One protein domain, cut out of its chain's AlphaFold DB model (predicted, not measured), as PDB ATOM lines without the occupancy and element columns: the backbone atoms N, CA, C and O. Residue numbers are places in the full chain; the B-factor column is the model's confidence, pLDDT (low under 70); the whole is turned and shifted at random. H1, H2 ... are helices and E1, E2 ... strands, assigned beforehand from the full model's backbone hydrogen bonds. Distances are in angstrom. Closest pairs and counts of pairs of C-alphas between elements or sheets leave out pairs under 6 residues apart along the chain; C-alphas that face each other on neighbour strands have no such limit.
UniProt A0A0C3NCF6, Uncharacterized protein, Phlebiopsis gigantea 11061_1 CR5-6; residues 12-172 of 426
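AT A GLANCE: This is residues 12 to 172 of the 426 residues of an uncharacterized protein of Phlebiopsis gigantea 11061_1 CR5-6 (UniProt A0A0C3NCF6). A small four-stranded sheet forms one side of the domain, with H2 and H4 over one of its faces and no named helix over the other. The long helix H5 packs on H2 beyond the sheet, and the small hairpin of E5 and E6, with H6 beside E6, lies at the end remote from the sheet. The 161 printed residues include six named helices and six named strands, in the order H1 E1 H2 E2 H3 E3 E4 H4 E5 E6 H5 H6; the class is mixed. The larger sheet, E2 E1 E3 E4, is mixed; the smaller is antiparallel. The whole is compact, with a radius of gyration of the C-alphas of 16.0 A and spans of 41 by 41 by 32 A.

IN THESE COORDINATES: The larger sheet holds E2 (residues 64 to 66), E1 (26 to 30), E3 (81 to 86, 15.9 A) and E4 (92 to 95). The helices H2 (33 to 47, 21.0 A) and H4 (97 to 111, 21.1 A) follow E1 and E4. H5 (136 to 157) is 31.3 A long, from C-alpha 136 at (-31.046, -1.655, -43.250) to C-alpha 157 at (-11.585, -12.256, -21.179). The others are H1 (12 to 19), beginning at (-28.806, -17.677, -14.127), H3 (72 to 76), E5 (118 to 121), E6 (124 to 127) and H6 (166 to 172).

HOW THE PARTS SIT: E1 and E3 are parallel, with N 28 and O 82 at 2.9 A. E2 is antiparallel to E1, with N 27 and O 66 at 3.5 A. E3 and E4 form a hairpin, with N 85 and O 94 at 2.9 A. H2 and H4 are on the same face, in two layers, helices on one face of a sheet; their heights over the sheet are 9.1 A and 12.1 A. They touch about perpendicular, at 75 degrees, closest at C-alphas 37 and 103, 4.6 A. Residues 41 to 47 of H2 touch residues 141 to 149 of H5 at a steep tilt of 60 degrees, closest at C-alphas 44 and 145, 5.0 A. H1 and H3 are near each other. E5 and E6 form a hairpin, with N 121 and O 124 at 2.8 A; the closest C-alphas of E6 and H6, 126 and 168, are 7.0 A apart. In H1, H2, H4, H5 and H6 every O i to N i+4 pair is within hydrogen-bond range; H3 has 0 of 1, but 2 of 2 O i to N i+3 pairs.

THE WHOLE: C-alphas 89 and 171 are the farthest apart, at 45.4 A. The printed part has no cut. The link from H2 to E2, residues 48 to 63, is long. Mean pLDDT of the printed part is 81.4; residues 12 to 24, 52 to 57, 60 to 70, 167 and 169 to 172 are under 70.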
ATOM      1  N   TRP A  12     -29.003 -17.829 -12.686       51.41
ATOM      2  CA  TRP A  12     -28.806 -17.677 -14.127       51.41
ATOM      3  C   TRP A  12     -27.570 -18.442 -14.610       51.41
ATOM      4  O   TRP A  12     -27.667 -19.221 -15.549       51.41
ATOM      5  N   SER A  13     -26.433 -18.321 -13.916       43.44
ATOM      6  CA  SER A  13     -25.200 -19.037 -14.266       43.44
ATOM      7  C   SER A  13     -25.331 -20.558 -14.141       43.44
ATOM      8  O   SER A  13     -24.704 -21.285 -14.905       43.44
ATOM      9  N   ARG A  14     -26.169 -21.047 -13.214       47.38
ATOM     10  CA  ARG A  14     -26.436 -22.476 -13.019       47.38
ATOM     11  C   ARG A  14     -27.344 -23.036 -14.110       47.38
ATOM     12  O   ARG A  14     -27.009 -24.065 -14.676       47.38
ATOM     13  N   ARG A  15     -28.424 -22.328 -14.459       50.50
ATOM     14  CA  ARG A  15     -29.279 -22.682 -15.605       50.50
ATOM     15  C   ARG A  15     -28.517 -22.607 -16.922       50.50
ATOM     16  O   ARG A  15     -28.660 -23.488 -17.756       50.50
ATOM     17  N   LEU A  16     -27.662 -21.596 -17.080       47.22
ATOM     18  CA  LEU A  16     -26.749 -21.510 -18.210       47.22
ATOM     19  C   LEU A  16     -25.827 -22.737 -18.221       47.22
ATOM     20  O   LEU A  16     -25.758 -23.422 -19.225       47.22
ATOM     21  N   ALA A  17     -25.196 -23.093 -17.100       48.00
ATOM     22  CA  ALA A  17     -24.370 -24.296 -17.025       48.00
ATOM     23  C   ALA A  17     -25.143 -25.588 -17.362       48.00
ATOM     24  O   ALA A  17     -24.579 -26.448 -18.024       48.00
ATOM     25  N   GLU A  18     -26.411 -25.718 -16.964       50.34
ATOM     26  CA  GLU A  18     -27.269 -26.871 -17.282       50.34
ATOM     27  C   GLU A  18     -27.630 -26.943 -18.776       50.34
ATOM     28  O   GLU A  18     -27.537 -28.015 -19.368       50.34
ATOM     29  N   VAL A  19     -27.948 -25.808 -19.413       46.97
ATOM     30  CA  VAL A  19     -28.195 -25.716 -20.869       46.97
ATOM     31  C   VAL A  19     -26.922 -26.001 -21.675       46.97
ATOM     32  O   VAL A  19     -26.969 -26.614 -22.735       46.97
ATOM     33  N   LEU A  20     -25.758 -25.599 -21.161       45.44
ATOM     34  CA  LEU A  20     -24.469 -25.761 -21.836       45.44
ATOM     35  C   LEU A  20     -23.863 -27.177 -21.732       45.44
ATOM     36  O   LEU A  20     -22.798 -27.413 -22.309       45.44
ATOM     37  N   VAL A  21     -24.494 -28.098 -20.992       49.16
ATOM     38  CA  VAL A  21     -24.063 -29.507 -20.861       49.16
ATOM     39  C   VAL A  21     -24.573 -30.372 -22.020       49.16
ATOM     40  O   VAL A  21     -24.007 -31.441 -22.271       49.16
ATOM     41  N   ASP A  22     -25.581 -29.915 -22.769       50.12
ATOM     42  CA  ASP A  22     -26.049 -30.634 -23.951       50.12
ATOM     43  C   ASP A  22     -25.028 -30.501 -25.095       50.12
ATOM     44  O   ASP A  22     -24.551 -29.414 -25.419       50.12
ATOM     45  N   ARG A  23     -24.618 -31.637 -25.672       52.66
ATOM     46  CA  ARG A  23     -23.368 -31.825 -26.447       52.66
ATOM     47  C   ARG A  23     -23.322 -31.165 -27.838       52.66
ATOM     48  O   ARG A  23     -22.514 -31.567 -28.676       52.66
ATOM     49  N   ASN A  24     -24.146 -30.161 -28.102       64.06
ATOM     50  CA  ASN A  24     -24.235 -29.511 -29.410       64.06
ATOM     51  C   ASN A  24     -23.196 -28.390 -29.523       64.06
ATOM     52  O   ASN A  24     -23.515 -27.211 -29.404       64.06
ATOM     53  N   GLY A  25     -21.930 -28.768 -29.695       74.25
ATOM     54  CA  GLY A  25     -20.845 -27.821 -29.938       74.25
ATOM     55  C   GLY A  25     -20.582 -27.522 -31.416       74.25
ATOM     56  O   GLY A  25     -21.149 -28.156 -32.302       74.25
ATOM     57  N   PHE A  26     -19.681 -26.578 -31.699       84.31
ATOM     58  CA  PHE A  26     -19.140 -26.352 -33.047       84.31
ATOM     59  C   PHE A  26     -17.616 -26.390 -33.079       84.31
ATOM     60  O   PHE A  26     -16.943 -26.066 -32.103       84.31
ATOM     61  N   THR A  27     -17.075 -26.726 -34.247       88.50
ATOM     62  CA  THR A  27     -15.654 -26.560 -34.544       88.50
ATOM     63  C   THR A  27     -15.496 -25.594 -35.711       88.50
ATOM     64  O   THR A  27     -16.099 -25.788 -36.765       88.50
ATOM     65  N   ILE A  28     -14.669 -24.562 -35.537       89.94
ATOM     66  CA  ILE A  28     -14.221 -23.698 -36.633       89.94
ATOM     67  C   ILE A  28     -12.790 -24.088 -36.981       89.94
ATOM     68  O   ILE A  28     -11.892 -23.971 -36.143       89.94
ATOM     69  N   SER A  29     -12.584 -24.526 -38.220       91.94
ATOM     70  CA  SER A  29     -11.269 -24.865 -38.755       91.94
ATOM     71  C   SER A  29     -10.904 -23.904 -39.885       91.94
ATOM     72  O   SER A  29     -11.719 -23.638 -40.766       91.94
ATOM     73  N   ALA A  30      -9.681 -23.379 -39.882       93.31
ATOM     74  CA  ALA A  30      -9.154 -22.574 -40.985       93.31
ATOM     75  C   ALA A  30      -7.636 -22.742 -41.111       93.31
ATOM     76  O   ALA A  30      -7.008 -23.353 -40.256       93.31
ATOM     77  N   GLN A  31      -7.027 -22.194 -42.161       94.50
ATOM     78  CA  GLN A  31      -5.573 -22.281 -42.358       94.50
ATOM     79  C   GLN A  31      -4.779 -21.196 -41.620       94.50
ATOM     80  O   GLN A  31      -3.556 -21.270 -41.519       94.50
ATOM     81  N   SER A  32      -5.464 -20.185 -41.081       95.00
ATOM     82  CA  SER A  32      -4.839 -19.062 -40.386       95.00
ATOM     83  C   SER A  32      -5.782 -18.426 -39.359       95.00
ATOM     84  O   SER A  32      -6.977 -18.736 -39.310       95.00
ATOM     85  N   VAL A  33      -5.253 -17.516 -38.535       95.75
ATOM     86  CA  VAL A  33      -6.049 -16.748 -37.562       95.75
ATOM     87  C   VAL A  33      -7.047 -15.840 -38.277       95.75
ATOM     88  O   VAL A  33      -8.191 -15.738 -37.852       95.75
ATOM     89  N   GLU A  34      -6.647 -15.243 -39.396       95.69
ATOM     90  CA  GLU A  34      -7.487 -14.408 -40.252       95.69
ATOM     91  C   GLU A  34      -8.690 -15.197 -40.782       95.69
ATOM     92  O   GLU A  34      -9.826 -14.722 -40.717       95.69
ATOM     93  N   GLY A  35      -8.455 -16.434 -41.236       92.62
ATOM     94  CA  GLY A  35      -9.519 -17.344 -41.655       92.62
ATOM     95  C   GLY A  35     -10.486 -17.671 -40.513       92.62
ATOM     96  O   GLY A  35     -11.700 -17.611 -40.701       92.62
ATOM     97  N   LEU A  36      -9.969 -17.932 -39.306       94.06
ATOM     98  CA  LEU A  36     -10.805 -18.157 -38.121       94.06
ATOM     99  C   LEU A  36     -11.626 -16.921 -37.744       94.06
ATOM    100  O   LEU A  36     -12.811 -17.051 -37.434       94.06
ATOM    101  N   SER A  37     -11.030 -15.727 -37.781       95.19
ATOM    102  CA  SER A  37     -11.729 -14.462 -37.535       95.19
ATOM    103  C   SER A  37     -12.869 -14.253 -38.524       95.19
ATOM    104  O   SER A  37     -13.991 -13.965 -38.110       95.19
ATOM    105  N   SER A  38     -12.598 -14.445 -39.818       92.88
ATOM    106  CA  SER A  38     -13.597 -14.317 -40.880       92.88
ATOM    107  C   SER A  38     -14.741 -15.313 -40.682       92.88
ATOM    108  O   SER A  38     -15.904 -14.916 -40.598       92.88
ATOM    109  N   ALA A  39     -14.423 -16.594 -40.477       91.25
ATOM    110  CA  ALA A  39     -15.418 -17.633 -40.216       91.25
ATOM    111  C   ALA A  39     -16.276 -17.336 -38.981       91.25
ATOM    112  O   ALA A  39     -17.492 -17.519 -39.007       91.25
ATOM    113  N   THR A  40     -15.652 -16.835 -37.913       93.31
ATOM    114  CA  THR A  40     -16.356 -16.423 -36.694       93.31
ATOM    115  C   THR A  40     -17.336 -15.298 -36.987       93.31
ATOM    116  O   THR A  40     -18.481 -15.351 -36.547       93.31
ATOM    117  N   PHE A  41     -16.921 -14.288 -37.750       94.19
ATOM    118  CA  PHE A  41     -17.793 -13.173 -38.093       94.19
ATOM    119  C   PHE A  41     -18.976 -13.609 -38.953       94.19
ATOM    120  O   PHE A  41     -20.111 -13.249 -38.654       94.19
ATOM    121  N   HIS A  42     -18.732 -14.445 -39.962       91.00
ATOM    122  CA  HIS A  42     -19.788 -15.021 -40.793       91.00
ATOM    123  C   HIS A  42     -20.776 -15.862 -39.981       91.00
ATOM    124  O   HIS A  42     -21.983 -15.737 -40.181       91.00
ATOM    125  N   LEU A  43     -20.288 -16.664 -39.030       90.12
ATOM    126  CA  LEU A  43     -21.136 -17.427 -38.115       90.12
ATOM    127  C   LEU A  43     -22.032 -16.499 -37.282       90.12
ATOM    128  O   LEU A  43     -23.240 -16.708 -37.206       90.12
ATOM    129  N   LEU A  44     -21.454 -15.449 -36.689       92.25
ATOM    130  CA  LEU A  44     -22.206 -14.466 -35.906       92.25
ATOM    131  C   LEU A  44     -23.241 -13.730 -36.761       92.25
ATOM    132  O   LEU A  44     -24.377 -13.558 -36.332       92.25
ATOM    133  N   MET A  45     -22.871 -13.327 -37.976       92.38
ATOM    134  CA  MET A  45     -23.796 -12.731 -38.938       92.38
ATOM    135  C   MET A  45     -24.953 -13.677 -39.236       92.38
ATOM    136  O   MET A  45     -26.110 -13.269 -39.159       92.38
ATOM    137  N   TRP A  46     -24.666 -14.940 -39.543       88.12
ATOM    138  CA  TRP A  46     -25.682 -15.939 -39.854       88.12
ATOM    139  C   TRP A  46     -26.668 -16.157 -38.697       88.12
ATOM    140  O   TRP A  46     -27.876 -16.135 -38.935       88.12
ATOM    141  N   TYR A  47     -26.188 -16.230 -37.449       87.38
ATOM    142  CA  TYR A  47     -27.051 -16.304 -36.260       87.38
ATOM    143  C   TYR A  47     -27.999 -15.111 -36.092       87.38
ATOM    144  O   TYR A  47     -29.032 -15.239 -35.440       87.38
ATOM    145  N   HIS A  48     -27.670 -13.959 -36.678       87.88
ATOM    146  CA  HIS A  48     -28.502 -12.753 -36.646       87.88
ATOM    147  C   HIS A  48     -29.268 -12.495 -37.944       87.88
ATOM    148  O   HIS A  48     -29.875 -11.430 -38.091       87.88
ATOM    149  N   SER A  49     -29.232 -13.430 -38.896       88.69
ATOM    150  CA  SER A  49     -30.003 -13.329 -40.133       88.69
ATOM    151  C   SER A  49     -31.490 -13.597 -39.879       88.69
ATOM    152  O   SER A  49     -31.847 -14.440 -39.061       88.69
ATOM    153  N   GLU A  50     -32.374 -12.900 -40.598       76.81
ATOM    154  CA  GLU A  50     -33.826 -13.150 -40.529       76.81
ATOM    155  C   GLU A  50     -34.201 -14.547 -41.045       76.81
ATOM    156  O   GLU A  50     -35.229 -15.096 -40.666       76.81
ATOM    157  N   SER A  51     -33.349 -15.124 -41.894       72.12
ATOM    158  CA  SER A  51     -33.494 -16.462 -42.471       72.12
ATOM    159  C   SER A  51     -32.724 -17.527 -41.687       72.12
ATOM    160  O   SER A  51     -32.292 -18.517 -42.278       72.12
ATOM    161  N   TYR A  52     -32.482 -17.316 -40.388       64.75
ATOM    162  CA  TYR A  52     -31.894 -18.348 -39.542       64.75
ATOM    163  C   TYR A  52     -32.870 -19.525 -39.417       64.75
ATOM    164  O   TYR A  52     -33.739 -19.564 -38.548       64.75
ATOM    165  N   ASP A  53     -32.704 -20.494 -40.307       64.62
ATOM    166  CA  ASP A  53     -33.223 -21.840 -40.147       64.62
ATOM    167  C   ASP A  53     -32.163 -22.653 -39.398       64.62
ATOM    168  O   ASP A  53     -30.970 -22.495 -39.654       64.62
ATOM    169  N   PHE A  54     -32.571 -23.558 -38.504       63.00
ATOM    170  CA  PHE A  54     -31.692 -24.436 -37.700       63.00
ATOM    171  C   PHE A  54     -30.761 -25.377 -38.516       63.00
ATOM    172  O   PHE A  54     -30.209 -26.337 -37.976       63.00
ATOM    173  N   GLY A  55     -30.608 -25.150 -39.823       63.00
ATOM    174  CA  GLY A  55     -29.662 -25.827 -40.703       63.00
ATOM    175  C   GLY A  55     -28.216 -25.341 -40.528       63.00
ATOM    176  O   GLY A  55     -27.936 -24.505 -39.679       63.00
ATOM    177  N   PRO A  56     -27.255 -25.887 -41.288       64.88
ATOM    178  CA  PRO A  56     -25.874 -25.418 -41.261       64.88
ATOM    179  C   PRO A  56     -25.732 -24.037 -41.933       64.88
ATOM    180  O   PRO A  56     -26.469 -23.744 -42.881       64.88
ATOM    181  N   PRO A  57     -24.758 -23.208 -41.512       68.00
ATOM    182  CA  PRO A  57     -24.431 -21.973 -42.210       68.00
ATOM    183  C   PRO A  57     -24.019 -22.273 -43.661       68.00
ATOM    184  O   PRO A  57     -23.456 -23.341 -43.936       68.00
ATOM    185  N   PRO A  58     -24.271 -21.347 -44.604       70.62
ATOM    186  CA  PRO A  58     -23.848 -21.518 -45.987       70.62
ATOM    187  C   PRO A  58     -22.332 -21.750 -46.059       70.62
ATOM    188  O   PRO A  58     -21.547 -21.003 -45.471       70.62
ATOM    189  N   GLN A  59     -21.920 -22.801 -46.778       71.88
ATOM    190  CA  GLN A  59     -20.505 -23.107 -46.983       71.88
ATOM    191  C   GLN A  59     -19.853 -21.997 -47.817       71.88
ATOM    192  O   GLN A  59     -20.240 -21.757 -48.961       71.88
ATOM    193  N   HIS A  60     -18.849 -21.333 -47.250       69.06
ATOM    194  CA  HIS A  60     -17.962 -20.437 -47.989       69.06
ATOM    195  C   HIS A  60     -16.786 -21.245 -48.548       69.06
ATOM    196  O   HIS A  60     -16.222 -22.072 -47.838       69.06
ATOM    197  N   GLN A  61     -16.418 -21.007 -49.814       66.38
ATOM    198  CA  GLN A  61     -15.420 -21.810 -50.547       66.38
ATOM    199  C   GLN A  61     -14.049 -21.881 -49.856       66.38
ATOM    200  O   GLN A  61     -13.353 -22.881 -50.009       66.38
ATOM    201  N   ASP A  62     -13.709 -20.877 -49.047       62.75
ATOM    202  CA  ASP A  62     -12.421 -20.779 -48.352       62.75
ATOM    203  C   ASP A  62     -12.480 -21.219 -46.876       62.75
ATOM    204  O   ASP A  62     -11.496 -21.098 -46.147       62.75
ATOM    205  N   LEU A  63     -13.634 -21.707 -46.400       63.56
ATOM    206  CA  LEU A  63     -13.866 -22.015 -44.988       63.56
ATOM    207  C   LEU A  63     -14.320 -23.466 -44.801       63.56
ATOM    208  O   LEU A  63     -15.428 -23.849 -45.180       63.56
ATOM    209  N   VAL A  64     -13.483 -24.271 -44.140       66.38
ATOM    210  CA  VAL A  64     -13.855 -25.626 -43.713       66.38
ATOM    211  C   VAL A  64     -14.639 -25.520 -42.411       66.38
ATOM    212  O   VAL A  64     -14.086 -25.515 -41.310       66.38
ATOM    213  N   PHE A  65     -15.957 -25.395 -42.546       61.88
ATOM    214  CA  PHE A  65     -16.856 -25.283 -41.408       61.88
ATOM    215  C   PHE A  65     -17.467 -26.652 -41.067       61.88
ATOM    216  O   PHE A  65     -18.353 -27.141 -41.767       61.88
ATOM    217  N   GLU A  66     -17.032 -27.266 -39.963       63.25
ATOM    218  CA  GLU A  66     -17.685 -28.454 -39.396       63.25
ATOM    219  C   GLU A  66     -18.763 -28.006 -38.394       63.25
ATOM    220  O   GLU A  66     -18.550 -27.927 -37.181       63.25
ATOM    221  N   HIS A  67     -19.943 -27.647 -38.918       57.94
ATOM    222  CA  HIS A  67     -21.080 -27.216 -38.099       57.94
ATOM    223  C   HIS A  67     -21.869 -28.432 -37.596       57.94
ATOM    224  O   HIS A  67     -22.750 -28.941 -38.288       57.94
ATOM    225  N   CYS A  68     -21.610 -28.884 -36.370       55.53
ATOM    226  CA  CYS A  68     -22.358 -29.979 -35.740       55.53
ATOM    227  C   CYS A  68     -23.662 -29.498 -35.068       55.53
ATOM    228  O   CYS A  68     -23.921 -29.813 -33.912       55.53
ATOM    229  N   GLY A  69     -24.487 -28.718 -35.778       59.53
ATOM    230  CA  GLY A  69     -25.788 -28.262 -35.257       59.53
ATOM    231  C   GLY A  69     -25.703 -27.257 -34.100       59.53
ATOM    232  O   GLY A  69     -26.590 -27.226 -33.249       59.53
ATOM    233  N   ALA A  70     -24.647 -26.442 -34.044       63.59
ATOM    234  CA  ALA A  70     -24.490 -25.448 -32.991       63.59
ATOM    235  C   ALA A  70     -25.583 -24.380 -33.022       63.59
ATOM    236  O   ALA A  70     -25.730 -23.611 -33.973       63.59
ATOM    237  N   LEU A  71     -26.307 -24.303 -31.913       76.06
ATOM    238  CA  LEU A  71     -27.266 -23.247 -31.631       76.06
ATOM    239  C   LEU A  71     -26.531 -21.977 -31.174       76.06
ATOM    240  O   LEU A  71     -25.426 -22.089 -30.634       76.06
ATOM    241  N   PRO A  72     -27.148 -20.785 -31.263       77.25
ATOM    242  CA  PRO A  72     -26.578 -19.549 -30.719       77.25
ATOM    243  C   PRO A  72     -26.125 -19.677 -29.256       77.25
ATOM    244  O   PRO A  72     -25.124 -19.093 -28.851       77.25
ATOM    245  N   GLN A  73     -26.815 -20.502 -28.463       75.12
ATOM    246  CA  GLN A  73     -26.486 -20.786 -27.061       75.12
ATOM    247  C   GLN A  73     -25.104 -21.445 -26.895       75.12
ATOM    248  O   GLN A  73     -24.420 -21.208 -25.900       75.12
ATOM    249  N   SER A  74     -24.641 -22.202 -27.892       78.06
ATOM    250  CA  SER A  74     -23.323 -22.856 -27.900       78.06
ATOM    251  C   SER A  74     -22.183 -21.834 -27.875       78.06
ATOM    252  O   SER A  74     -21.116 -22.111 -27.325       78.06
ATOM    253  N   LEU A  75     -22.418 -20.611 -28.377       81.50
ATOM    254  CA  LEU A  75     -21.460 -19.510 -28.268       81.50
ATOM    255  C   LEU A  75     -21.151 -19.145 -26.820       81.50
ATOM    256  O   LEU A  75     -20.078 -18.598 -26.598       81.50
ATOM    257  N   LEU A  76     -22.046 -19.428 -25.863       78.12
ATOM    258  CA  LEU A  76     -21.887 -19.136 -24.433       78.12
ATOM    259  C   LEU A  76     -21.069 -20.209 -23.690       78.12
ATOM    260  O   LEU A  76     -20.520 -19.946 -22.618       78.12
ATOM    261  N   SER A  77     -20.929 -21.407 -24.267       79.00
ATOM    262  CA  SER A  77     -20.183 -22.512 -23.661       79.00
ATOM    263  C   SER A  77     -18.789 -22.619 -24.236       79.00
ATOM    264  O   SER A  77     -18.604 -22.931 -25.411       79.00
ATOM    265  N   ARG A  78     -17.779 -22.399 -23.388       75.69
ATOM    266  CA  ARG A  78     -16.375 -22.619 -23.766       75.69
ATOM    267  C   ARG A  78     -16.083 -24.071 -24.115       75.69
ATOM    268  O   ARG A  78     -15.234 -24.323 -24.953       75.69
ATOM    269  N   VAL A  79     -16.767 -25.011 -23.466       77.06
ATOM    270  CA  VAL A  79     -16.555 -26.445 -23.699       77.06
ATOM    271  C   VAL A  79     -17.273 -26.944 -24.953       77.06
ATOM    272  O   VAL A  79     -16.940 -28.015 -25.444       77.06
ATOM    273  N   ALA A  80     -18.223 -26.170 -25.485       79.62
ATOM    274  CA  ALA A  80     -18.974 -26.507 -26.690       79.62
ATOM    275  C   ALA A  80     -18.406 -25.845 -27.956       79.62
ATOM    276  O   ALA A  80     -19.087 -25.793 -28.976       79.62
ATOM    277  N   ARG A  81     -17.186 -25.303 -27.928       87.50
ATOM    278  CA  ARG A  81     -16.581 -24.735 -29.134       87.50
ATOM    279  C   ARG A  81     -15.096 -25.003 -29.225       87.50
ATOM    280  O   ARG A  81     -14.385 -24.963 -28.225       87.50
ATOM    281  N   GLU A  82     -14.635 -25.234 -30.442       90.31
ATOM    282  CA  GLU A  82     -13.234 -25.493 -30.722       90.31
ATOM    283  C   GLU A  82     -12.767 -24.692 -31.937       90.31
ATOM    284  O   GLU A  82     -13.449 -24.618 -32.957       90.31
ATOM    285  N   PHE A  83     -11.592 -24.082 -31.810       92.06
ATOM    286  CA  PHE A  83     -10.924 -23.343 -32.875       92.06
ATOM    287  C   PHE A  83      -9.672 -24.115 -33.268       92.06
ATOM    288  O   PHE A  83      -8.868 -24.464 -32.396       92.06
ATOM    289  N   ARG A  84      -9.517 -24.387 -34.565       94.12
ATOM    290  CA  ARG A  84      -8.448 -25.224 -35.115       94.12
ATOM    291  C   ARG A  84      -7.763 -24.524 -36.284       94.12
ATOM    292  O   ARG A  84      -8.432 -24.066 -37.207       94.12
ATOM    293  N   ILE A  85      -6.432 -24.486 -36.276       93.12
ATOM    294  CA  ILE A  85      -5.671 -24.226 -37.502       93.12
ATOM    295  C   ILE A  85      -5.328 -25.567 -38.141       93.12
ATOM    296  O   ILE A  85      -4.743 -26.430 -37.487       93.12
ATOM    297  N   ILE A  86      -5.660 -25.730 -39.416       93.94
ATOM    298  CA  ILE A  86      -5.332 -26.903 -40.230       93.94
ATOM    299  C   ILE A  86      -4.373 -26.518 -41.361       93.94
ATOM    300  O   ILE A  86      -4.415 -25.394 -41.846       93.94
ATOM    301  N   ASP A  87      -3.489 -27.424 -41.771       93.25
ATOM    302  CA  ASP A  87      -2.638 -27.213 -42.949       93.25
ATOM    303  C   ASP A  87      -3.399 -27.464 -44.270       93.25
ATOM    304  O   ASP A  87      -4.579 -27.820 -44.279       93.25
ATOM    305  N   ASP A  88      -2.715 -27.319 -45.409       92.19
ATOM    306  CA  ASP A  88      -3.266 -27.582 -46.753       92.19
ATOM    307  C   ASP A  88      -3.764 -29.022 -46.962       92.19
ATOM    308  O   ASP A  88      -4.491 -29.303 -47.912       92.19
ATOM    309  N   LYS A  89      -3.371 -29.955 -46.088       93.44
ATOM    310  CA  LYS A  89      -3.795 -31.360 -46.119       93.44
ATOM    311  C   LYS A  89      -4.923 -31.647 -45.124       93.44
ATOM    312  O   LYS A  89      -5.331 -32.800 -45.004       93.44
ATOM    313  N   GLY A  90      -5.409 -30.634 -44.403       90.06
ATOM    314  CA  GLY A  90      -6.401 -30.782 -43.339       90.06
ATOM    315  C   GLY A  90      -5.829 -31.304 -42.017       90.06
ATOM    316  O   GLY A  90      -6.587 -31.666 -41.121       90.06
ATOM    317  N   THR A  91      -4.504 -31.360 -41.868       91.81
ATOM    318  CA  THR A  91      -3.849 -31.814 -40.635       91.81
ATOM    319  C   THR A  91      -3.908 -30.714 -39.586       91.81
ATOM    320  O   THR A  91      -3.533 -29.575 -39.855       91.81
ATOM    321  N   LEU A  92      -4.335 -31.048 -38.369       94.31
ATOM    322  CA  LEU A  92      -4.374 -30.111 -37.247       94.31
ATOM    323  C   LEU A  92      -2.963 -29.628 -36.877       94.31
ATOM    324  O   LEU A  92      -2.114 -30.428 -36.488       94.31
ATOM    325  N   THR A  93      -2.731 -28.318 -36.960       94.31
ATOM    326  CA  THR A  93      -1.450 -27.674 -36.616       94.31
ATOM    327  C   THR A  93      -1.498 -26.945 -35.276       94.31
ATOM    328  O   THR A  93      -0.501 -26.920 -34.557       94.31
ATOM    329  N   SER A  94      -2.648 -26.368 -34.912       90.88
ATOM    330  CA  SER A  94      -2.830 -25.632 -33.658       90.88
ATOM    331  C   SER A  94      -4.274 -25.713 -33.171       90.88
ATOM    332  O   SER A  94      -5.207 -25.701 -33.974       90.88
ATOM    333  N   LEU A  95      -4.456 -25.780 -31.852       93.69
ATOM    334  CA  LEU A  95      -5.759 -25.818 -31.187       93.69
ATOM    335  C   LEU A  95      -5.685 -25.137 -29.814       93.69
ATOM    336  O   LEU A  95      -4.625 -25.092 -29.186       93.69
ATOM    337  N   GLY A  96      -6.826 -24.662 -29.318       83.94
ATOM    338  CA  GLY A  96      -6.993 -24.238 -27.924       83.94
ATOM    339  C   GLY A  96      -7.382 -22.771 -27.728       83.94
ATOM    340  O   GLY A  96      -7.566 -22.007 -28.670       83.94
ATOM    341  N   LEU A  97      -7.503 -22.364 -26.460       83.94
ATOM    342  CA  LEU A  97      -8.068 -21.061 -26.072       83.94
ATOM    343  C   LEU A  97      -7.249 -19.854 -26.551       83.94
ATOM    344  O   LEU A  97      -7.804 -18.785 -26.792       83.94
ATOM    345  N   GLY A  98      -5.927 -20.005 -26.681       86.12
ATOM    346  CA  GLY A  98      -5.073 -18.935 -27.204       86.12
ATOM    347  C   GLY A  98      -5.408 -18.591 -28.657       86.12
ATOM    348  O   GLY A  98      -5.364 -17.425 -29.046       86.12
ATOM    349  N   LEU A  99      -5.806 -19.599 -29.434       93.19
ATOM    350  CA  LEU A  99      -6.186 -19.442 -30.829       93.19
ATOM    351  C   LEU A  99      -7.557 -18.766 -30.967       93.19
ATOM    352  O   LEU A  99      -7.691 -17.831 -31.749       93.19
ATOM    353  N   GLU A 100      -8.534 -19.170 -30.152       93.56
ATOM    354  CA  GLU A 100      -9.834 -18.490 -30.054       93.56
ATOM    355  C   GLU A 100      -9.659 -17.001 -29.722       93.56
ATOM    356  O   GLU A 100     -10.212 -16.134 -30.400       93.56
ATOM    357  N   ARG A 101      -8.842 -16.688 -28.706       92.50
ATOM    358  CA  ARG A 101      -8.552 -15.300 -28.330       92.50
ATOM    359  C   ARG A 101      -7.913 -14.524 -29.475       92.50
ATOM    360  O   ARG A 101      -8.358 -13.420 -29.763       92.50
ATOM    361  N   SER A 102      -6.930 -15.121 -30.143       94.62
ATOM    362  CA  SER A 102      -6.257 -14.498 -31.288       94.62
ATOM    363  C   SER A 102      -7.235 -14.219 -32.431       94.62
ATOM    364  O   SER A 102      -7.181 -13.150 -33.031       94.62
ATOM    365  N   ALA A 103      -8.170 -15.139 -32.694       95.75
ATOM    366  CA  ALA A 103      -9.212 -14.953 -33.701       95.75
ATOM    367  C   ALA A 103     -10.166 -13.807 -33.334       95.75
ATOM    368  O   ALA A 103     -10.541 -13.027 -34.209       95.75
ATOM    369  N   TYR A 104     -10.537 -13.660 -32.059       95.44
ATOM    370  CA  TYR A 104     -11.372 -12.540 -31.610       95.44
ATOM    371  C   TYR A 104     -10.616 -11.210 -31.678       95.44
ATOM    372  O   TYR A 104     -11.151 -10.247 -32.221       95.44
ATOM    373  N   ASP A 105      -9.376 -11.164 -31.185       94.88
ATOM    374  CA  ASP A 105      -8.521  -9.970 -31.222       94.88
ATOM    375  C   ASP A 105      -8.314  -9.489 -32.665       94.88
ATOM    376  O   ASP A 105      -8.489  -8.307 -32.971       94.88
ATOM    377  N   HIS A 106      -7.992 -10.411 -33.573       97.12
ATOM    378  CA  HIS A 106      -7.834 -10.104 -34.990       97.12
ATOM    379  C   HIS A 106      -9.160  -9.679 -35.642       97.12
ATOM    380  O   HIS A 106      -9.176  -8.735 -36.438       97.12
ATOM    381  N   LEU A 107     -10.281 -10.313 -35.277       96.75
ATOM    382  CA  LEU A 107     -11.595  -9.930 -35.790       96.75
ATOM    383  C   LEU A 107     -11.953  -8.501 -35.376       96.75
ATOM    384  O   LEU A 107     -12.319  -7.710 -36.235       96.75
ATOM    385  N   ILE A 108     -11.793  -8.156 -34.095       95.50
ATOM    386  CA  ILE A 108     -12.044  -6.806 -33.570       95.50
ATOM    387  C   ILE A 108     -11.196  -5.776 -34.317       95.50
ATOM    388  O   ILE A 108     -11.736  -4.791 -34.809       95.50
ATOM    389  N   ARG A 109      -9.886  -6.021 -34.464       95.75
ATOM    390  CA  ARG A 109      -8.986  -5.111 -35.193       95.75
ATOM    391  C   ARG A 109      -9.386  -4.948 -36.656       95.75
ATOM    392  O   ARG A 109      -9.293  -3.848 -37.179       95.75
ATOM    393  N   THR A 110      -9.853  -6.013 -37.300       96.19
ATOM    394  CA  THR A 110     -10.324  -5.949 -38.687       96.19
ATOM    395  C   THR A 110     -11.626  -5.152 -38.793       96.19
ATOM    396  O   THR A 110     -11.709  -4.227 -39.597       96.19
ATOM    397  N   VAL A 111     -12.637  -5.437 -37.966       94.75
ATOM    398  CA  VAL A 111     -13.955  -4.783 -38.098       94.75
ATOM    399  C   VAL A 111     -13.913  -3.294 -37.773       94.75
ATOM    400  O   VAL A 111     -14.585  -2.528 -38.453       94.75
ATOM    401  N   VAL A 112     -13.100  -2.861 -36.801       94.19
ATOM    402  CA  VAL A 112     -12.982  -1.427 -36.468       94.19
ATOM    403  C   VAL A 112     -12.287  -0.612 -37.561       94.19
ATOM    404  O   VAL A 112     -12.404   0.608 -37.575       94.19
ATOM    405  N   THR A 113     -11.586  -1.263 -38.498       94.88
ATOM    406  CA  THR A 113     -10.991  -0.575 -39.656       94.88
ATOM    407  C   THR A 113     -11.997  -0.293 -40.772       94.88
ATOM    408  O   THR A 113     -11.678   0.459 -41.694       94.88
ATOM    409  N   ASP A 114     -13.217  -0.840 -40.698       94.44
ATOM    410  CA  ASP A 114     -14.289  -0.484 -41.627       94.44
ATOM    411  C   ASP A 114     -14.857   0.896 -41.276       94.44
ATOM    412  O   ASP A 114     -15.759   1.042 -40.444       94.44
ATOM    413  N   LEU A 115     -14.333   1.918 -41.956       93.19
ATOM    414  CA  LEU A 115     -14.701   3.318 -41.745       93.19
ATOM    415  C   LEU A 115     -16.165   3.640 -42.090       93.19
ATOM    416  O   LEU A 115     -16.633   4.739 -41.803       93.19
ATOM    417  N   ASN A 116     -16.909   2.703 -42.689       90.06
ATOM    418  CA  ASN A 116     -18.354   2.858 -42.866       90.06
ATOM    419  C   ASN A 116     -19.125   2.637 -41.561       90.06
ATOM    420  O   ASN A 116     -20.213   3.184 -41.400       90.06
ATOM    421  N   TYR A 117     -18.589   1.816 -40.656       90.88
ATOM    422  CA  TYR A 117     -19.213   1.466 -39.380       90.88
ATOM    423  C   TYR A 117     -18.492   2.088 -38.189       90.88
ATOM    424  O   TYR A 117     -19.062   2.124 -37.102       90.88
ATOM    425  N   TRP A 118     -17.266   2.572 -38.366       93.50
ATOM    426  CA  TRP A 118     -16.428   3.045 -37.272       93.50
ATOM    427  C   TRP A 118     -15.739   4.359 -37.614       93.50
ATOM    428  O   TRP A 118     -15.294   4.581 -38.735       93.50
ATOM    429  N   SER A 119     -15.609   5.223 -36.617       91.12
ATOM    430  CA  SER A 119     -14.765   6.409 -36.672       91.12
ATOM    431  C   SER A 119     -13.672   6.296 -35.621       91.12
ATOM    432  O   SER A 119     -13.876   5.747 -34.536       91.12
ATOM    433  N   GLN A 120     -12.488   6.801 -35.951       89.06
ATOM    434  CA  GLN A 120     -11.390   6.870 -35.002       89.06
ATOM    435  C   GLN A 120     -11.507   8.160 -34.182       89.06
ATOM    436  O   GLN A 120     -11.608   9.247 -34.749       89.06
ATOM    437  N   ASN A 121     -11.466   8.034 -32.857       80.38
ATOM    438  CA  ASN A 121     -11.403   9.147 -31.917       80.38
ATOM    439  C   ASN A 121     -10.220   8.924 -30.962       80.38
ATOM    440  O   ASN A 121     -10.268   8.081 -30.060       80.38
ATOM    441  N   GLY A 122      -9.112   9.619 -31.228       84.88
ATOM    442  CA  GLY A 122      -7.841   9.385 -30.545       84.88
ATOM    443  C   GLY A 122      -7.339   7.937 -30.731       84.88
ATOM    444  O   GLY A 122      -7.219   7.475 -31.872       84.88
ATOM    445  N   PRO A 123      -7.017   7.207 -29.644       83.62
ATOM    446  CA  PRO A 123      -6.588   5.810 -29.724       83.62
ATOM    447  C   PRO A 123      -7.758   4.818 -29.856       83.62
ATOM    448  O   PRO A 123      -7.517   3.621 -29.989       83.62
ATOM    449  N   TRP A 124      -9.006   5.291 -29.801       88.19
ATOM    450  CA  TRP A 124     -10.201   4.452 -29.752       88.19
ATOM    451  C   TRP A 124     -10.995   4.502 -31.053       88.19
ATOM    452  O   TRP A 124     -10.935   5.471 -31.809       88.19
ATOM    453  N   PHE A 125     -11.807   3.472 -31.274       88.69
ATOM    454  CA  PHE A 125     -12.803   3.428 -32.337       88.69
ATOM    455  C   PHE A 125     -14.212   3.489 -31.751       88.69
ATOM    456  O   PHE A 125     -14.532   2.827 -30.757       88.69
ATOM    457  N   VAL A 126     -15.055   4.306 -32.377       87.19
ATOM    458  CA  VAL A 126     -16.435   4.583 -31.972       87.19
ATOM    459  C   VAL A 126     -17.368   4.156 -33.107       87.19
ATOM    460  O   VAL A 126     -17.058   4.417 -34.270       87.19
ATOM    461  N   PRO A 127     -18.494   3.485 -32.817       88.44
ATOM    462  CA  PRO A 127     -19.434   3.089 -33.856       88.44
ATOM    463  C   PRO A 127     -20.119   4.304 -34.495       88.44
ATOM    464  O   PRO A 127     -20.567   5.223 -33.809       88.44
ATOM    465  N   VAL A 128     -20.256   4.270 -35.816       87.31
ATOM    466  CA  VAL A 128     -20.989   5.241 -36.632       87.31
ATOM    467  C   VAL A 128     -22.302   4.600 -37.049       87.31
ATOM    468  O   VAL A 128     -22.314   3.669 -37.843       87.31
ATOM    469  N   PHE A 129     -23.430   5.085 -36.528       81.06
ATOM    470  CA  PHE A 129     -24.747   4.511 -36.840       81.06
ATOM    471  C   PHE A 129     -25.389   5.085 -38.111       81.06
ATOM    472  O   PHE A 129     -26.270   4.456 -38.704       81.06
ATOM    473  N   SER A 130     -24.973   6.280 -38.534       78.69
ATOM    474  CA  SER A 130     -25.516   6.952 -39.712       78.69
ATOM    475  C   SER A 130     -24.586   8.062 -40.209       78.69
ATOM    476  O   SER A 130     -24.048   8.781 -39.368       78.69
ATOM    477  N   PRO A 131     -24.474   8.270 -41.537       74.12
ATOM    478  CA  PRO A 131     -24.982   7.421 -42.610       74.12
ATOM    479  C   PRO A 131     -24.045   6.233 -42.849       74.12
ATOM    480  O   PRO A 131     -22.838   6.403 -42.955       74.12
ATOM    481  N   ILE A 132     -24.617   5.036 -42.995       83.62
ATOM    482  CA  ILE A 132     -23.883   3.830 -43.402       83.62
ATOM    483  C   ILE A 132     -24.487   3.352 -44.729       83.62
ATOM    484  O   ILE A 132     -25.716   3.221 -44.805       83.62
ATOM    485  N   PRO A 133     -23.680   3.084 -45.768       85.06
ATOM    486  CA  PRO A 133     -24.178   2.534 -47.022       85.06
ATOM    487  C   PRO A 133     -24.767   1.123 -46.837       85.06
ATOM    488  O   PRO A 133     -24.295   0.329 -46.027       85.06
ATOM    489  N   GLY A 134     -25.794   0.796 -47.627       88.44
ATOM    490  CA  GLY A 134     -26.358  -0.556 -47.728       88.44
ATOM    491  C   GLY A 134     -27.740  -0.764 -47.080       88.44
ATOM    492  O   GLY A 134     -28.268   0.120 -46.395       88.44
ATOM    493  N   PRO A 135     -28.368  -1.935 -47.317       91.12
ATOM    494  CA  PRO A 135     -29.704  -2.249 -46.811       91.12
ATOM    495  C   PRO A 135     -29.767  -2.243 -45.280       91.12
ATOM    496  O   PRO A 135     -28.867  -2.753 -44.614       91.12
ATOM    497  N   LEU A 136     -30.857  -1.718 -44.707       85.88
ATOM    498  CA  LEU A 136     -31.046  -1.655 -43.250       85.88
ATOM    499  C   LEU A 136     -30.936  -3.035 -42.581       85.88
ATOM    500  O   LEU A 136     -30.285  -3.141 -41.547       85.88
ATOM    501  N   ALA A 137     -31.507  -4.080 -43.185       85.81
ATOM    502  CA  ALA A 137     -31.459  -5.442 -42.648       85.81
ATOM    503  C   ALA A 137     -30.015  -5.944 -42.458       85.81
ATOM    504  O   ALA A 137     -29.654  -6.392 -41.372       85.81
ATOM    505  N   LEU A 138     -29.156  -5.770 -43.471       89.06
ATOM    506  CA  LEU A 138     -27.746  -6.167 -43.398       89.06
ATOM    507  C   LEU A 138     -26.973  -5.342 -42.360       89.06
ATOM    508  O   LEU A 138     -26.143  -5.879 -41.627       89.06
ATOM    509  N   ARG A 139     -27.268  -4.041 -42.255       90.50
ATOM    510  CA  ARG A 139     -26.659  -3.171 -41.237       90.50
ATOM    511  C   ARG A 139     -27.040  -3.606 -39.823       90.50
ATOM    512  O   ARG A 139     -26.173  -3.684 -38.960       90.50
ATOM    513  N   LEU A 140     -28.315  -3.920 -39.587       87.69
ATOM    514  CA  LEU A 140     -28.789  -4.419 -38.294       87.69
ATOM    515  C   LEU A 140     -28.155  -5.767 -37.947       87.69
ATOM    516  O   LEU A 140     -27.704  -5.952 -36.820       87.69
ATOM    517  N   GLN A 141     -28.079  -6.681 -38.912       89.81
ATOM    518  CA  GLN A 141     -27.406  -7.970 -38.756       89.81
ATOM    519  C   GLN A 141     -25.930  -7.786 -38.368       89.81
ATOM    520  O   GLN A 141     -25.465  -8.398 -37.407       89.81
ATOM    521  N   THR A 142     -25.232  -6.867 -39.044       92.44
ATOM    522  CA  THR A 142     -23.838  -6.488 -38.754       92.44
ATOM    523  C   THR A 142     -23.681  -5.964 -37.335       92.44
ATOM    524  O   THR A 142     -22.859  -6.471 -36.572       92.44
ATOM    525  N   TRP A 143     -24.516  -5.007 -36.928       90.75
ATOM    526  CA  TRP A 143     -24.467  -4.455 -35.575       90.75
ATOM    527  C   TRP A 143     -24.768  -5.492 -34.494       90.75
ATOM    528  O   TRP A 143     -24.093  -5.511 -33.464       90.75
ATOM    529  N   LYS A 144     -25.724  -6.395 -34.729       88.12
ATOM    530  CA  LYS A 144     -26.022  -7.493 -33.800       88.12
ATOM    531  C   LYS A 144     -24.852  -8.474 -33.677       88.12
ATOM    532  O   LYS A 144     -24.506  -8.868 -32.559       88.12
ATOM    533  N   ALA A 145     -24.208  -8.829 -34.790       91.81
ATOM    534  CA  ALA A 145     -23.026  -9.689 -34.795       91.81
ATOM    535  C   ALA A 145     -21.856  -9.051 -34.027       91.81
ATOM    536  O   ALA A 145     -21.269  -9.695 -33.158       91.81
ATOM    537  N   LEU A 146     -21.572  -7.767 -34.271       91.19
ATOM    538  CA  LEU A 146     -20.530  -7.012 -33.564       91.19
ATOM    539  C   LEU A 146     -20.830  -6.850 -32.068       91.19
ATOM    540  O   LEU A 146     -19.942  -7.039 -31.236       91.19
ATOM    541  N   GLY A 147     -22.082  -6.553 -31.709       86.88
ATOM    542  CA  GLY A 147     -22.517  -6.489 -30.313       86.88
ATOM    543  C   GLY A 147     -22.343  -7.829 -29.598       86.88
ATOM    544  O   GLY A 147     -21.827  -7.877 -28.480       86.88
ATOM    545  N   THR A 148     -22.678  -8.932 -30.275       88.44
ATOM    546  CA  THR A 148     -22.471 -10.295 -29.761       88.44
ATOM    547  C   THR A 148     -20.990 -10.596 -29.570       88.44
ATOM    548  O   THR A 148     -20.602 -11.072 -28.506       88.44
ATOM    549  N   LEU A 149     -20.144 -10.265 -30.551       92.06
ATOM    550  CA  LEU A 149     -18.692 -10.418 -30.445       92.06
ATOM    551  C   LEU A 149     -18.137  -9.678 -29.222       92.06
ATOM    552  O   LEU A 149     -17.400 -10.268 -28.434       92.06
ATOM    553  N   CYS A 150     -18.528  -8.414 -29.032       87.19
ATOM    554  CA  CYS A 150     -18.106  -7.620 -27.879       87.19
ATOM    555  C   CYS A 150     -18.554  -8.273 -26.565       87.19
ATOM    556  O   CYS A 150     -17.740  -8.452 -25.661       87.19
ATOM    557  N   ALA A 151     -19.819  -8.692 -26.466       82.38
ATOM    558  CA  ALA A 151     -20.357  -9.350 -25.277       82.38
ATOM    559  C   ALA A 151     -19.617 -10.657 -24.939       82.38
ATOM    560  O   ALA A 151     -19.254 -10.883 -23.781       82.38
ATOM    561  N   LEU A 152     -19.336 -11.495 -25.943       85.50
ATOM    562  CA  LEU A 152     -18.544 -12.715 -25.771       85.50
ATOM    563  C   LEU A 152     -17.124 -12.382 -25.300       85.50
ATOM    564  O   LEU A 152     -16.623 -13.014 -24.369       85.50
ATOM    565  N   TYR A 153     -16.496 -11.355 -25.878       87.62
ATOM    566  CA  TYR A 153     -15.173 -10.894 -25.468       87.62
ATOM    567  C   TYR A 153     -15.138 -10.514 -23.977       87.62
ATOM    568  O   TYR A 153     -14.283 -11.005 -23.233       87.62
ATOM    569  N   PHE A 154     -16.122  -9.739 -23.505       78.62
ATOM    570  CA  PHE A 154     -16.266  -9.399 -22.084       78.62
ATOM    571  C   PHE A 154     -16.434 -10.617 -21.196       78.62
ATOM    572  O   PHE A 154     -15.755 -10.753 -20.172       78.62
ATOM    573  N   LEU A 155     -17.363 -11.492 -21.574       78.19
ATOM    574  CA  LEU A 155     -17.707 -12.667 -20.789       78.19
ATOM    575  C   LEU A 155     -16.480 -13.560 -20.577       78.19
ATOM    576  O   LEU A 155     -16.265 -14.081 -19.478       78.19
ATOM    577  N   TYR A 156     -15.658 -13.697 -21.615       82.00
ATOM    578  CA  TYR A 156     -14.532 -14.617 -21.648       82.00
ATOM    579  C   TYR A 156     -13.233 -14.044 -21.115       82.00
ATOM    580  O   TYR A 156     -12.541 -14.725 -20.350       82.00
ATOM    581  N   TYR A 157     -12.892 -12.823 -21.497       81.94
ATOM    582  CA  TYR A 157     -11.585 -12.256 -21.179       81.94
ATOM    583  C   TYR A 157     -11.639 -11.272 -20.019       81.94
ATOM    584  O   TYR A 157     -10.588 -10.905 -19.501       81.94
ATOM    585  N   ARG A 158     -12.844 -10.908 -19.550       76.44
ATOM    586  CA  ARG A 158     -13.060  -9.964 -18.438       76.44
ATOM    587  C   ARG A 158     -12.402  -8.602 -18.678       76.44
ATOM    588  O   ARG A 158     -12.130  -7.872 -17.731       76.44
ATOM    589  N   VAL A 159     -12.165  -8.272 -19.943       80.31
ATOM    590  CA  VAL A 159     -11.590  -7.014 -20.413       80.31
ATOM    591  C   VAL A 159     -12.375  -6.538 -21.628       80.31
ATOM    592  O   VAL A 159     -13.030  -7.339 -22.296       80.31
ATOM    593  N   ALA A 160     -12.324  -5.236 -21.889       79.44
ATOM    594  CA  ALA A 160     -12.897  -4.659 -23.094       79.44
ATOM    595  C   ALA A 160     -12.080  -5.030 -24.338       79.44
ATOM    596  O   ALA A 160     -10.857  -5.156 -24.237       79.44
ATOM    597  N   PRO A 161     -12.736  -5.199 -25.496       86.56
ATOM    598  CA  PRO A 161     -12.037  -5.374 -26.760       86.56
ATOM    599  C   PRO A 161     -11.262  -4.100 -27.134       86.56
ATOM    600  O   PRO A 161     -11.852  -3.040 -27.301       86.56
ATOM    601  N   ASP A 162      -9.941  -4.200 -27.278       84.75
ATOM    602  CA  ASP A 162      -9.081  -3.131 -27.811       84.75
ATOM    603  C   ASP A 162      -9.126  -3.160 -29.352       84.75
ATOM    604  O   ASP A 162      -8.939  -4.244 -29.917       84.75
ATOM    605  N   PRO A 163      -9.354  -2.037 -30.066       91.88
ATOM    606  CA  PRO A 163      -9.419  -0.636 -29.611       91.88
ATOM    607  C   PRO A 163     -10.844  -0.042 -29.532       91.88
ATOM    608  O   PRO A 163     -11.060   1.121 -29.875       91.88
ATOM    609  N   VAL A 164     -11.854  -0.811 -29.119       87.56
ATOM    610  CA  VAL A 164     -13.242  -0.314 -29.036       87.56
ATOM    611  C   VAL A 164     -13.405   0.628 -27.841       87.56
ATOM    612  O   VAL A 164     -12.986   0.314 -26.727       87.56
ATOM    613  N   SER A 165     -14.065   1.771 -28.055       82.56
ATOM    614  CA  SER A 165     -14.311   2.766 -27.005       82.56
ATOM    615  C   SER A 165     -15.060   2.179 -25.793       82.56
ATOM    616  O   SER A 165     -16.179   1.674 -25.942       82.56
ATOM    617  N   PRO A 166     -14.522   2.314 -24.566       70.44
ATOM    618  CA  PRO A 166     -15.200   1.891 -23.340       70.44
ATOM    619  C   PRO A 166     -16.552   2.567 -23.093       70.44
ATOM    620  O   PRO A 166     -17.402   1.982 -22.430       70.44
ATOM    621  N   PHE A 167     -16.812   3.752 -23.653       69.88
ATOM    622  CA  PHE A 167     -18.130   4.384 -23.538       69.88
ATOM    623  C   PHE A 167     -19.211   3.658 -24.315       69.88
ATOM    624  O   PHE A 167     -20.333   3.542 -23.829       69.88
ATOM    625  N   PHE A 168     -18.874   3.128 -25.489       71.94
ATOM    626  CA  PHE A 168     -19.806   2.291 -26.229       71.94
ATOM    627  C   PHE A 168     -20.181   1.056 -25.408       71.94
ATOM    628  O   PHE A 168     -21.341   0.674 -25.330       71.94
ATOM    629  N   ILE A 169     -19.205   0.488 -24.709       67.81
ATOM    630  CA  ILE A 169     -19.403  -0.658 -23.826       67.81
ATOM    631  C   ILE A 169     -20.297  -0.289 -22.637       67.81
ATOM    632  O   ILE A 169     -21.218  -1.034 -22.318       67.81
ATOM    633  N   LEU A 170     -20.068   0.862 -22.001       66.38
ATOM    634  CA  LEU A 170     -20.917   1.351 -20.910       66.38
ATOM    635  C   LEU A 170     -22.352   1.629 -21.381       66.38
ATOM    636  O   LEU A 170     -23.299   1.292 -20.674       66.38
ATOM    637  N   ALA A 171     -22.513   2.166 -22.594       67.00
ATOM    638  CA  ALA A 171     -23.814   2.355 -23.223       67.00
ATOM    639  C   ALA A 171     -24.519   1.009 -23.489       67.00
ATOM    640  O   ALA A 171     -25.702   0.868 -23.189       67.00
ATOM    641  N   LEU A 172     -23.794  -0.003 -23.985       63.78
ATOM    642  CA  LEU A 172     -24.325  -1.355 -24.210       63.78
ATOM    643  C   LEU A 172     -24.738  -2.066 -22.917       63.78
ATOM    644  O   LEU A 172     -25.668  -2.867 -22.933       63.78
TER     645      LEU A 172